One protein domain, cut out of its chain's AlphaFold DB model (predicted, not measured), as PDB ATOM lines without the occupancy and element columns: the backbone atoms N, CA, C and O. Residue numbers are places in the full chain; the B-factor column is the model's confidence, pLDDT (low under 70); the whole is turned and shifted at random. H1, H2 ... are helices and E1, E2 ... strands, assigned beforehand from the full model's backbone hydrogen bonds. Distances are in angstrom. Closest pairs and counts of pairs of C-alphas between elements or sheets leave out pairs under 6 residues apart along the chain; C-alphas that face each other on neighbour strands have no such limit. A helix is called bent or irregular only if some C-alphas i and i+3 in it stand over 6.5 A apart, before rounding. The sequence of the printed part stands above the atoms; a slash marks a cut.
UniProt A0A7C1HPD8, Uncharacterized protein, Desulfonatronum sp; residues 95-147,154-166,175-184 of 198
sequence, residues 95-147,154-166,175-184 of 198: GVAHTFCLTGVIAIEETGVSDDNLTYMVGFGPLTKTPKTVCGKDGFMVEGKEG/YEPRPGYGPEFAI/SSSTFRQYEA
ATOM      1  N   GLY A  95     209.877 204.898 198.651       83.88
ATOM      2  CA  GLY A  95     211.081 204.797 199.475       83.88
ATOM      3  C   GLY A  95     210.844 205.033 200.970       83.88
ATOM      4  O   GLY A  95     211.806 205.133 201.722       83.88
ATOM      5  N   VAL A  96     209.588 205.104 201.418       86.94
ATOM      6  CA  VAL A  96     209.252 205.310 202.835       86.94
ATOM      7  C   VAL A  96     209.229 203.967 203.553       86.94
ATOM      8  O   VAL A  96     208.545 203.038 203.110       86.94
ATOM      9  N   ALA A  97     209.965 203.863 204.659       91.12
ATOM     10  CA  ALA A  97     210.002 202.652 205.463       91.12
ATOM     11  C   ALA A  97     208.635 202.363 206.106       91.12
ATOM     12  O   ALA A  97     207.984 203.262 206.628       91.12
ATOM     13  N   HIS A  98     208.202 201.103 206.078       91.44
ATOM     14  CA  HIS A  98     206.965 200.649 206.737       91.44
ATOM     15  C   HIS A  98     207.235 199.727 207.932       91.44
ATOM     16  O   HIS A  98     206.313 199.284 208.609       91.44
ATOM     17  N   THR A  99     208.492 199.376 208.187       94.06
ATOM     18  CA  THR A  99     208.937 198.718 209.418       94.06
ATOM     19  C   THR A  99     210.273 199.326 209.775       94.06
ATOM     20  O   THR A  99     211.209 199.216 208.990       94.06
ATOM     21  N   PHE A 100     210.339 200.044 210.886       94.38
ATOM     22  CA  PHE A 100     211.494 200.867 211.204       94.38
ATOM     23  C   PHE A 100     211.554 201.213 212.686       94.38
ATOM     24  O   PHE A 100     210.542 201.170 213.376       94.38
ATOM     25  N   CYS A 101     212.736 201.614 213.135       94.75
ATOM     26  CA  CYS A 101     212.945 202.370 214.360       94.75
ATOM     27  C   CYS A 101     213.474 203.746 213.996       94.75
ATOM     28  O   CYS A 101     214.316 203.863 213.108       94.75
ATOM     29  N   LEU A 102     213.017 204.788 214.669       92.00
ATOM     30  CA  LEU A 102     213.568 206.114 214.466       92.00
ATOM     31  C   LEU A 102     213.691 206.883 215.764       92.00
ATOM     32  O   LEU A 102     213.021 206.588 216.754       92.00
ATOM     33  N   THR A 103     214.583 207.862 215.728       90.25
ATOM     34  CA  THR A 103     214.886 208.720 216.868       90.25
ATOM     35  C   THR A 103     214.601 210.166 216.533       90.25
ATOM     36  O   THR A 103     214.980 210.635 215.453       90.25
ATOM     37  N   GLY A 104     214.016 210.900 217.468       85.44
ATOM     38  CA  GLY A 104     213.766 212.310 217.246       85.44
ATOM     39  C   GLY A 104     213.162 213.028 218.434       85.44
ATOM     40  O   GLY A 104     212.716 212.422 219.401       85.44
ATOM     41  N   VAL A 105     213.136 214.349 218.290       83.69
ATOM     42  CA  VAL A 105     212.454 215.256 219.203       83.69
ATOM     43  C   VAL A 105     211.125 215.656 218.575       83.69
ATOM     44  O   VAL A 105     211.087 216.060 217.413       83.69
ATOM     45  N   ILE A 106     210.051 215.554 219.349       79.56
ATOM     46  CA  ILE A 106     208.693 215.906 218.943       79.56
ATOM     47  C   ILE A 106     208.212 217.045 219.836       79.56
ATOM     48  O   ILE A 106     208.302 216.943 221.054       79.56
ATOM     49  N   ALA A 107     207.709 218.124 219.240       79.19
ATOM     50  CA  ALA A 107     207.090 219.213 219.985       79.19
ATOM     51  C   ALA A 107     205.624 218.876 220.309       79.19
ATOM     52  O   ALA A 107     204.903 218.361 219.451       79.19
ATOM     53  N   ILE A 108     205.198 219.150 221.540       76.56
ATOM     54  CA  ILE A 108     203.827 218.963 222.022       76.56
ATOM     55  C   ILE A 108     203.369 220.166 222.851       76.56
ATOM     56  O   ILE A 108     204.175 220.960 223.327       76.56
ATOM     57  N   GLU A 109     202.060 220.289 223.046       73.06
ATOM     58  CA  GLU A 109     201.472 221.353 223.864       73.06
ATOM     59  C   GLU A 109     201.820 221.223 225.356       73.06
ATOM     60  O   GLU A 109     202.188 220.148 225.840       73.06
ATOM     61  N   GLU A 110     201.634 222.319 226.108       67.19
ATOM     62  CA  GLU A 110     202.023 222.396 227.523       67.19
ATOM     63  C   GLU A 110     201.341 221.373 228.449       67.19
ATOM     64  O   GLU A 110     201.736 221.139 229.589       67.19
ATOM     65  N   THR A 111     200.280 220.739 227.979       68.31
ATOM     66  CA  THR A 111     199.482 219.825 228.793       68.31
ATOM     67  C   THR A 111     200.074 218.416 228.893       68.31
ATOM     68  O   THR A 111     199.470 217.552 229.529       68.31
ATOM     69  N   GLY A 112     201.240 218.168 228.286       70.00
ATOM     70  CA  GLY A 112     201.920 216.873 228.302       70.00
ATOM     71  C   GLY A 112     201.392 215.892 227.248       70.00
ATOM     72  O   GLY A 112     200.717 216.272 226.293       70.00
ATOM     73  N   VAL A 113     201.723 214.604 227.404       75.75
ATOM     74  CA  VAL A 113     201.437 213.564 226.394       75.75
ATOM     75  C   VAL A 113     200.179 212.767 226.748       75.75
ATOM     76  O   VAL A 113     200.237 211.826 227.554       75.75
ATOM     77  N   SER A 114     199.044 213.126 226.140       80.06
ATOM     78  CA  SER A 114     197.812 212.325 226.217       80.06
ATOM     79  C   SER A 114     197.874 211.085 225.312       80.06
ATOM     80  O   SER A 114     198.682 211.019 224.384       80.06
ATOM     81  N   ASP A 115     197.005 210.102 225.551       81.75
ATOM     82  CA  ASP A 115     196.908 208.900 224.704       81.75
ATOM     83  C   ASP A 115     196.466 209.235 223.267       81.75
ATOM     84  O   ASP A 115     196.916 208.602 222.304       81.75
ATOM     85  N   ASP A 116     195.655 210.282 223.101       82.00
ATOM     86  CA  ASP A 116     195.271 210.809 221.790       82.00
ATOM     87  C   ASP A 116     196.474 211.453 221.085       82.00
ATOM     88  O   ASP A 116     196.702 211.207 219.897       82.00
ATOM     89  N   ASN A 117     197.308 212.206 221.820       80.00
ATOM     90  CA  ASN A 117     198.561 212.736 221.272       80.00
ATOM     91  C   ASN A 117     199.509 211.603 220.865       80.00
ATOM     92  O   ASN A 117     200.076 211.664 219.779       80.00
ATOM     93  N   LEU A 118     199.643 210.550 221.677       79.25
ATOM     94  CA  LEU A 118     200.467 209.383 221.339       79.25
ATOM     95  C   LEU A 118     199.987 208.708 220.055       79.25
ATOM     96  O   LEU A 118     200.792 208.441 219.166       79.25
ATOM     97  N   THR A 119     198.677 208.499 219.926       81.81
ATOM     98  CA  THR A 119     198.085 207.916 218.717       81.81
ATOM     99  C   THR A 119     198.434 208.735 217.477       81.81
ATOM    100  O   THR A 119     198.801 208.171 216.446       81.81
ATOM    101  N   TYR A 120     198.369 210.063 217.585       80.75
ATOM    102  CA  TYR A 120     198.754 210.968 216.508       80.75
ATOM    103  C   TYR A 120     200.264 210.932 216.210       80.75
ATOM    104  O   TYR A 120     200.658 210.919 215.046       80.75
ATOM    105  N   MET A 121     201.108 210.886 217.243       78.06
ATOM    106  CA  MET A 121     202.568 210.961 217.117       78.06
ATOM    107  C   MET A 121     203.197 209.688 216.545       78.06
ATOM    108  O   MET A 121     204.062 209.776 215.678       78.06
ATOM    109  N   VAL A 122     202.796 208.508 217.033       77.12
ATOM    110  CA  VAL A 122     203.415 207.226 216.635       77.12
ATOM    111  C   VAL A 122     202.536 206.368 215.733       77.12
ATOM    112  O   VAL A 122     202.957 205.299 215.292       77.12
ATOM    113  N   GLY A 123     201.332 206.842 215.406       77.56
ATOM    114  CA  GLY A 123     200.430 206.189 214.459       77.56
ATOM    115  C   GLY A 123     199.713 204.956 215.011       77.56
ATOM    116  O   GLY A 123     198.974 204.309 214.273       77.56
ATOM    117  N   PHE A 124     199.896 204.633 216.293       77.56
ATOM    118  CA  PHE A 124     199.181 203.563 216.980       77.56
ATOM    119  C   PHE A 124     198.737 204.010 218.374       77.56
ATOM    120  O   PHE A 124     199.455 204.721 219.073       77.56
ATOM    121  N   GLY A 125     197.548 203.568 218.786       76.56
ATOM    122  CA  GLY A 125     197.054 203.826 220.136       76.56
ATOM    123  C   GLY A 125     197.794 202.992 221.191       76.56
ATOM    124  O   GLY A 125     198.129 201.830 220.911       76.56
ATOM    125  N   PRO A 126     198.038 203.545 222.394       85.81
ATOM    126  CA  PRO A 126     198.695 202.819 223.473       85.81
ATOM    127  C   PRO A 126     197.813 201.656 223.949       85.81
ATOM    128  O   PRO A 126     196.653 201.840 224.307       85.81
ATOM    129  N   LEU A 127     198.361 200.439 223.966       89.81
ATOM    130  CA  LEU A 127     197.788 199.318 224.718       89.81
ATOM    131  C   LEU A 127     198.250 199.360 226.171       89.81
ATOM    132  O   LEU A 127     197.477 199.075 227.083       89.81
ATOM    133  N   THR A 128     199.522 199.699 226.374       90.12
ATOM    134  CA  THR A 128     200.121 199.881 227.691       90.12
ATOM    135  C   THR A 128     201.000 201.127 227.682       90.12
ATOM    136  O   THR A 128     201.586 201.497 226.663       90.12
ATOM    137  N   LYS A 129     201.074 201.779 228.844       89.88
ATOM    138  CA  LYS A 129     201.979 202.890 229.128       89.88
ATOM    139  C   LYS A 129     202.616 202.620 230.482       89.88
ATOM    140  O   LYS A 129     201.925 202.602 231.499       89.88
ATOM    141  N   THR A 130     203.914 202.352 230.494       90.56
ATOM    142  CA  THR A 130     204.649 201.967 231.704       90.56
ATOM    143  C   THR A 130     205.727 203.000 232.012       90.56
ATOM    144  O   THR A 130     206.534 203.277 231.120       90.56
ATOM    145  N   PRO A 131     205.792 203.550 233.238       90.38
ATOM    146  CA  PRO A 131     206.880 204.438 233.638       90.38
ATOM    147  C   PRO A 131     208.246 203.781 233.413       90.38
ATOM    148  O   PRO A 131     208.418 202.596 233.705       90.38
ATOM    149  N   LYS A 132     209.210 204.542 232.892       88.19
ATOM    150  CA  LYS A 132     210.581 204.073 232.661       88.19
ATOM    151  C   LYS A 132     211.552 205.226 232.887       88.19
ATOM    152  O   LYS A 132     211.370 206.298 232.324       88.19
ATOM    153  N   THR A 133     212.598 204.979 233.666       85.62
ATOM    154  CA  THR A 133     213.680 205.941 233.900       85.62
ATOM    155  C   THR A 133     214.923 205.459 233.164       85.62
ATOM    156  O   THR A 133     215.348 204.320 233.357       85.62
ATOM    157  N   VAL A 134     215.514 206.306 232.321       82.31
ATOM    158  CA  VAL A 134     216.794 206.034 231.641       82.31
ATOM    159  C   VAL A 134     217.673 207.267 231.792       82.31
ATOM    160  O   VAL A 134     217.208 208.394 231.655       82.31
ATOM    161  N   CYS A 135     218.936 207.056 232.170       79.38
ATOM    162  CA  CYS A 135     219.891 208.125 232.506       79.38
ATOM    163  C   CYS A 135     219.398 209.127 233.565       79.38
ATOM    164  O   CYS A 135     219.726 210.310 233.504       79.38
ATOM    165  N   GLY A 136     218.563 208.686 234.508       80.06
ATOM    166  CA  GLY A 136     217.979 209.580 235.511       80.06
ATOM    167  C   GLY A 136     216.930 210.555 234.965       80.06
ATOM    168  O   GLY A 136     216.513 211.443 235.699       80.06
ATOM    169  N   LYS A 137     216.491 210.393 233.709       79.88
ATOM    170  CA  LYS A 137     215.322 211.082 233.160       79.88
ATOM    171  C   LYS A 137     214.109 210.177 233.265       79.88
ATOM    172  O   LYS A 137     214.155 209.025 232.827       79.88
ATOM    173  N   ASP A 138     213.040 210.715 233.830       84.88
ATOM    174  CA  ASP A 138     211.761 210.030 233.887       84.88
ATOM    175  C   ASP A 138     211.038 210.135 232.547       84.88
ATOM    176  O   ASP A 138     211.122 211.122 231.815       84.88
ATOM    177  N   GLY A 139     210.345 209.062 232.216       86.69
ATOM    178  CA  GLY A 139     209.657 208.906 230.958       86.69
ATOM    179  C   GLY A 139     208.712 207.724 231.024       86.69
ATOM    180  O   GLY A 139     208.336 207.234 232.096       86.69
ATOM    181  N   PHE A 140     208.311 207.244 229.858       88.75
ATOM    182  CA  PHE A 140     207.438 206.091 229.760       88.75
ATOM    183  C   PHE A 140     207.691 205.317 228.472       88.75
ATOM    184  O   PHE A 140     208.005 205.870 227.418       88.75
ATOM    185  N   MET A 141     207.527 204.006 228.572       91.88
ATOM    186  CA  MET A 141     207.444 203.118 227.427       91.88
ATOM    187  C   MET A 141     205.973 202.943 227.051       91.88
ATOM    188  O   MET A 141     205.123 202.751 227.922       91.88
ATOM    189  N   VAL A 142     205.681 203.013 225.758       91.56
ATOM    190  CA  VAL A 142     204.367 202.744 225.179       91.56
ATOM    191  C   VAL A 142     204.465 201.501 224.321       91.56
ATOM    192  O   VAL A 142     205.316 201.422 223.434       91.56
ATOM    193  N   GLU A 143     203.567 200.552 224.544       92.44
ATOM    194  CA  GLU A 143     203.401 199.406 223.657       92.44
ATOM    195  C   GLU A 143     202.061 199.525 222.941       92.44
ATOM    196  O   GLU A 143     201.021 199.747 223.563       92.44
ATOM    197  N   GLY A 144     202.086 199.379 221.622       90.88
ATOM    198  CA  GLY A 144     200.904 199.320 220.777       90.88
ATOM    199  C   GLY A 144     200.770 197.971 220.087       90.88
ATOM    200  O   GLY A 144     201.598 197.075 220.223       90.88
ATOM    201  N   LYS A 145     199.725 197.832 219.267       89.88
ATOM    202  CA  LYS A 145     199.529 196.628 218.437       89.88
ATOM    203  C   LYS A 145     200.607 196.444 217.365       89.88
ATOM    204  O   LYS A 145     200.751 195.344 216.832       89.88
ATOM    205  N   GLU A 146     201.273 197.531 216.999       92.94
ATOM    206  CA  GLU A 146     202.135 197.642 215.819       92.94
ATOM    207  C   GLU A 146     203.497 198.261 216.136       92.94
ATOM    208  O   GLU A 146     204.342 198.350 215.250       92.94
ATOM    209  N   GLY A 147     203.750 198.646 217.387       92.56
ATOM    210  CA  GLY A 147     204.991 199.312 217.732       92.56
ATOM    211  C   GLY A 147     205.298 199.350 219.219       92.56
ATOM    212  O   GLY A 147     204.456 199.067 220.071       92.56
ATOM    213  N   TYR A 154     211.565 216.254 227.704       65.81
ATOM    214  CA  TYR A 154     212.671 217.161 227.484       65.81
ATOM    215  C   TYR A 154     212.151 218.584 227.710       65.81
ATOM    216  O   TYR A 154     211.032 218.932 227.337       65.81
ATOM    217  N   GLU A 155     212.952 219.401 228.386       64.56
ATOM    218  CA  GLU A 155     212.566 220.746 228.821       64.56
ATOM    219  C   GLU A 155     212.002 221.615 227.672       64.56
ATOM    220  O   GLU A 155     212.353 221.397 226.502       64.56
ATOM    221  N   PRO A 156     211.176 222.638 227.980       61.44
ATOM    222  CA  PRO A 156     210.734 223.631 227.002       61.44
ATOM    223  C   PRO A 156     211.920 224.166 226.196       61.44
ATOM    224  O   PRO A 156     212.886 224.677 226.768       61.44
ATOM    225  N   ARG A 157     211.874 224.069 224.861       55.94
ATOM    226  CA  ARG A 157     212.950 224.605 224.015       55.94
ATOM    227  C   ARG A 157     212.740 226.105 223.785       55.94
ATOM    228  O   ARG A 157     211.764 226.483 223.133       55.94
ATOM    229  N   PRO A 158     213.677 226.977 224.204       55.59
ATOM    230  CA  PRO A 158     213.597 228.395 223.883       55.59
ATOM    231  C   PRO A 158     213.551 228.599 222.362       55.59
ATOM    232  O   PRO A 158     214.414 228.106 221.637       55.59
ATOM    233  N   GLY A 159     212.542 229.327 221.877       60.88
ATOM    234  CA  GLY A 159     212.377 229.658 220.455       60.88
ATOM    235  C   GLY A 159     211.398 228.781 219.669       60.88
ATOM    236  O   GLY A 159     211.132 229.109 218.516       60.88
ATOM    237  N   TYR A 160     210.829 227.733 220.277       58.00
ATOM    238  CA  TYR A 160     209.795 226.887 219.656       58.00
ATOM    239  C   TYR A 160     208.363 227.192 220.151       58.00
ATOM    240  O   TYR A 160     207.414 226.569 219.699       58.00
ATOM    241  N   GLY A 161     208.175 228.206 221.008       60.59
ATOM    242  CA  GLY A 161     206.867 228.570 221.580       60.59
ATOM    243  C   GLY A 161     206.662 227.979 222.983       60.59
ATOM    244  O   GLY A 161     207.652 227.591 223.600       60.59
ATOM    245  N   PRO A 162     205.422 227.926 223.508       58.09
ATOM    246  CA  PRO A 162     205.117 227.254 224.778       58.09
ATOM    247  C   PRO A 162     205.287 225.722 224.696       58.09
ATOM    248  O   PRO A 162     205.020 225.003 225.637       58.09
ATOM    249  N   GLU A 163     205.702 225.169 223.562       65.69
ATOM    250  CA  GLU A 163     205.721 223.728 223.336       65.69
ATOM    251  C   GLU A 163     206.786 223.011 224.196       65.69
ATOM    252  O   GLU A 163     207.949 223.429 224.266       65.69
ATOM    253  N   PHE A 164     206.402 221.893 224.822       72.56
ATOM    254  CA  PHE A 164     207.354 220.942 225.401       72.56
ATOM    255  C   PHE A 164     207.953 220.083 224.297       72.56
ATOM    256  O   PHE A 164     207.305 219.767 223.300       72.56
ATOM    257  N   ALA A 165     209.196 219.662 224.490       72.00
ATOM    258  CA  ALA A 165     209.841 218.708 223.609       72.00
ATOM    259  C   ALA A 165     209.805 217.321 224.260       72.00
ATOM    260  O   ALA A 165     210.094 217.153 225.436       72.00
ATOM    261  N   ILE A 166     209.473 216.300 223.489       80.62
ATOM    262  CA  ILE A 166     209.616 214.910 223.903       80.62
ATOM    263  C   ILE A 166     210.713 214.315 223.056       80.62
ATOM    264  O   ILE A 166     210.664 214.385 221.829       80.62
ATOM    265  N   SER A 175     202.016 196.092 210.265       91.75
ATOM    266  CA  SER A 175     200.884 195.317 210.758       91.75
ATOM    267  C   SER A 175     201.245 194.636 212.067       91.75
ATOM    268  O   SER A 175     202.417 194.336 212.310       91.75
ATOM    269  N   SER A 176     200.243 194.249 212.859       92.38
ATOM    270  CA  SER A 176     200.485 193.471 214.082       92.38
ATOM    271  C   SER A 176     201.170 192.124 213.815       92.38
ATOM    272  O   SER A 176     201.808 191.558 214.698       92.38
ATOM    273  N   SER A 177     201.034 191.571 212.604       94.62
ATOM    274  CA  SER A 177     201.720 190.329 212.227       94.62
ATOM    275  C   SER A 177     203.213 190.541 211.988       94.62
ATOM    276  O   SER A 177     204.016 189.733 212.448       94.62
ATOM    277  N   THR A 178     203.575 191.647 211.337       94.00
ATOM    278  CA  THR A 178     204.963 192.074 211.143       94.00
ATOM    279  C   THR A 178     205.571 192.490 212.476       94.00
ATOM    280  O   THR A 178     206.683 192.090 212.790       94.00
ATOM    281  N   PHE A 179     204.810 193.199 213.312       94.69
ATOM    282  CA  PHE A 179     205.228 193.558 214.662       94.69
ATOM    283  C   PHE A 179     205.653 192.330 215.467       94.69
ATOM    284  O   PHE A 179     206.762 192.312 215.976       94.69
ATOM    285  N   ARG A 180     204.858 191.252 215.487       95.25
ATOM    286  CA  ARG A 180     205.239 190.003 216.176       95.25
ATOM    287  C   ARG A 180     206.542 189.378 215.664       95.25
ATOM    288  O   ARG A 180     207.211 188.691 216.424       95.25
ATOM    289  N   GLN A 181     206.901 189.588 214.397       95.69
ATOM    290  CA  GLN A 181     208.174 189.103 213.844       95.69
ATOM    291  C   GLN A 181     209.362 189.938 214.338       95.69
ATOM    292  O   GLN A 181     210.448 189.400 214.532       95.69
ATOM    293  N   TYR A 182     209.147 191.238 214.557       95.56
ATOM    294  CA  TYR A 182     210.178 192.191 214.965       95.56
ATOM    295  C   TYR A 182     210.136 192.559 216.451       95.56
ATOM    296  O   TYR A 182     211.017 193.276 216.907       95.56
ATOM    297  N   GLU A 183     209.172 192.064 217.227       95.06
ATOM    298  CA  GLU A 183     208.940 192.497 218.610       95.06
ATOM    299  C   GLU A 183     210.198 192.353 219.471       95.06
ATOM    300  O   GLU A 183     210.585 193.292 220.161       95.06
ATOM    301  N   ALA A 184     210.884 191.210 219.386       95.81
ATOM    302  CA  ALA A 184     212.125 190.984 220.125       95.81
ATOM    303  C   ALA A 184     213.245 191.951 219.698       95.81
ATOM    304  O   ALA A 184     214.010 192.419 220.539       95.81
TER     305      ALA A 184
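What this domain is: This is residues 95 to 147, 154 to 166 and 175 to 184 of the 198 residues of an uncharacterized protein of Desulfonatronum sp (UniProt A0A7C1HPD8). The model is an open arrangement of a two-stranded hairpin, E2 and E3, a long bent strand, E1, and a short helix, H1, with their centres in a triangle round a thinly filled middle. The long axis runs from helix H2, at one end, to the loop of residues 154 to 163 at the other, where the short strand E4 pairs with the last part of E1. The printed part has 76 residues with two named helices and four named strands, in the order E1, H1, E2, E3, E4, H2, and its class is mixed, helices and strands. There are two sheets of two strands, E2 - E3 and E1 - E4, both antiparallel. The whole is only just loose, close to compact, with a radius of gyration of the C-alphas of 14.1 A and spans of 41 by 31 by 23 A.

Where its parts are: In the sheet of E2 and E3, E2 is residues 128 to 134, 18.2 A from first to last C-alpha, and begins with C-alpha 128 at (200.121, 199.881, 227.691). E3 is residues 137 to 143, 19.2 A long. The longest strand by residues, E1, is residues 99 to 108; it begins with C-alpha 99 at (208.937, 198.718, 209.418), measures 24.4 A and bends by 69 degrees at residue 103. E4 is residues 164 to 166, 6.6 A long. H1 is residues 115 to 122, 10.5 A long. H2, the longest helix by residues, is residues 176 to 184, 13.3 A long, and ends with C-alpha 184 at (212.125, 190.984, 220.125). H2 is irregular: C-alphas 181 and 184 are 7.7 A apart.

How they stand to each other: E2 and E3 are antiparallel neighbours and form a hairpin, with 149 degrees between their N-to-C directions. The C-alphas of Pro 131 and Phe 140 face each other at 4.3 A. Across this pair, N 130 and O 141 are within hydrogen-bond range at 2.9 A, and N 141 and O 130 at 2.8 A. E1 is apart from both E2 and E3. E1 and E4 are antiparallel neighbours, with 165 degrees between their directions. The C-alphas of Ala 107 and Ala 165 face each other at 4.6 A, and N 108 and O 164 are within hydrogen-bond range at 2.8 A, as are N 166 and O 106 at 2.8 A. E3 and E4 are apart. H1 is apart from E3, E4 and H2. The closest C-alphas of E1 and H2 are those of Thr 99 and Thr 178, 7.9 A apart, and the centres of these two elements are 18.8 A apart. H2 is apart from E2 and E3. In H1 every O i to N i+4 pair is within hydrogen-bond range, and in H2 4 of 5 are.

The domain as a whole: The two C-alphas farthest apart are those of Gly 159 and Ser 177, 41.6 A. Of the element centres, that of E1 is nearest to the mean of the C-alphas, at 6.9 A, and that of H2 is farthest, at 17.7 A. Residues 148 to 153 are not printed, and C-alphas 147 and 154 are 21.7 A apart across this cut. Residues 167 to 174 are not printed either, and C-alphas 166 and 175 are 25.2 A apart across that cut. Of the links that are printed whole, H1 to E2 and E2 to E3 are tight, and E1 to H1 is short. The mean pLDDT of the printed part is 82.1; it is under 70 in residues 110 to 111 and 154 to 163.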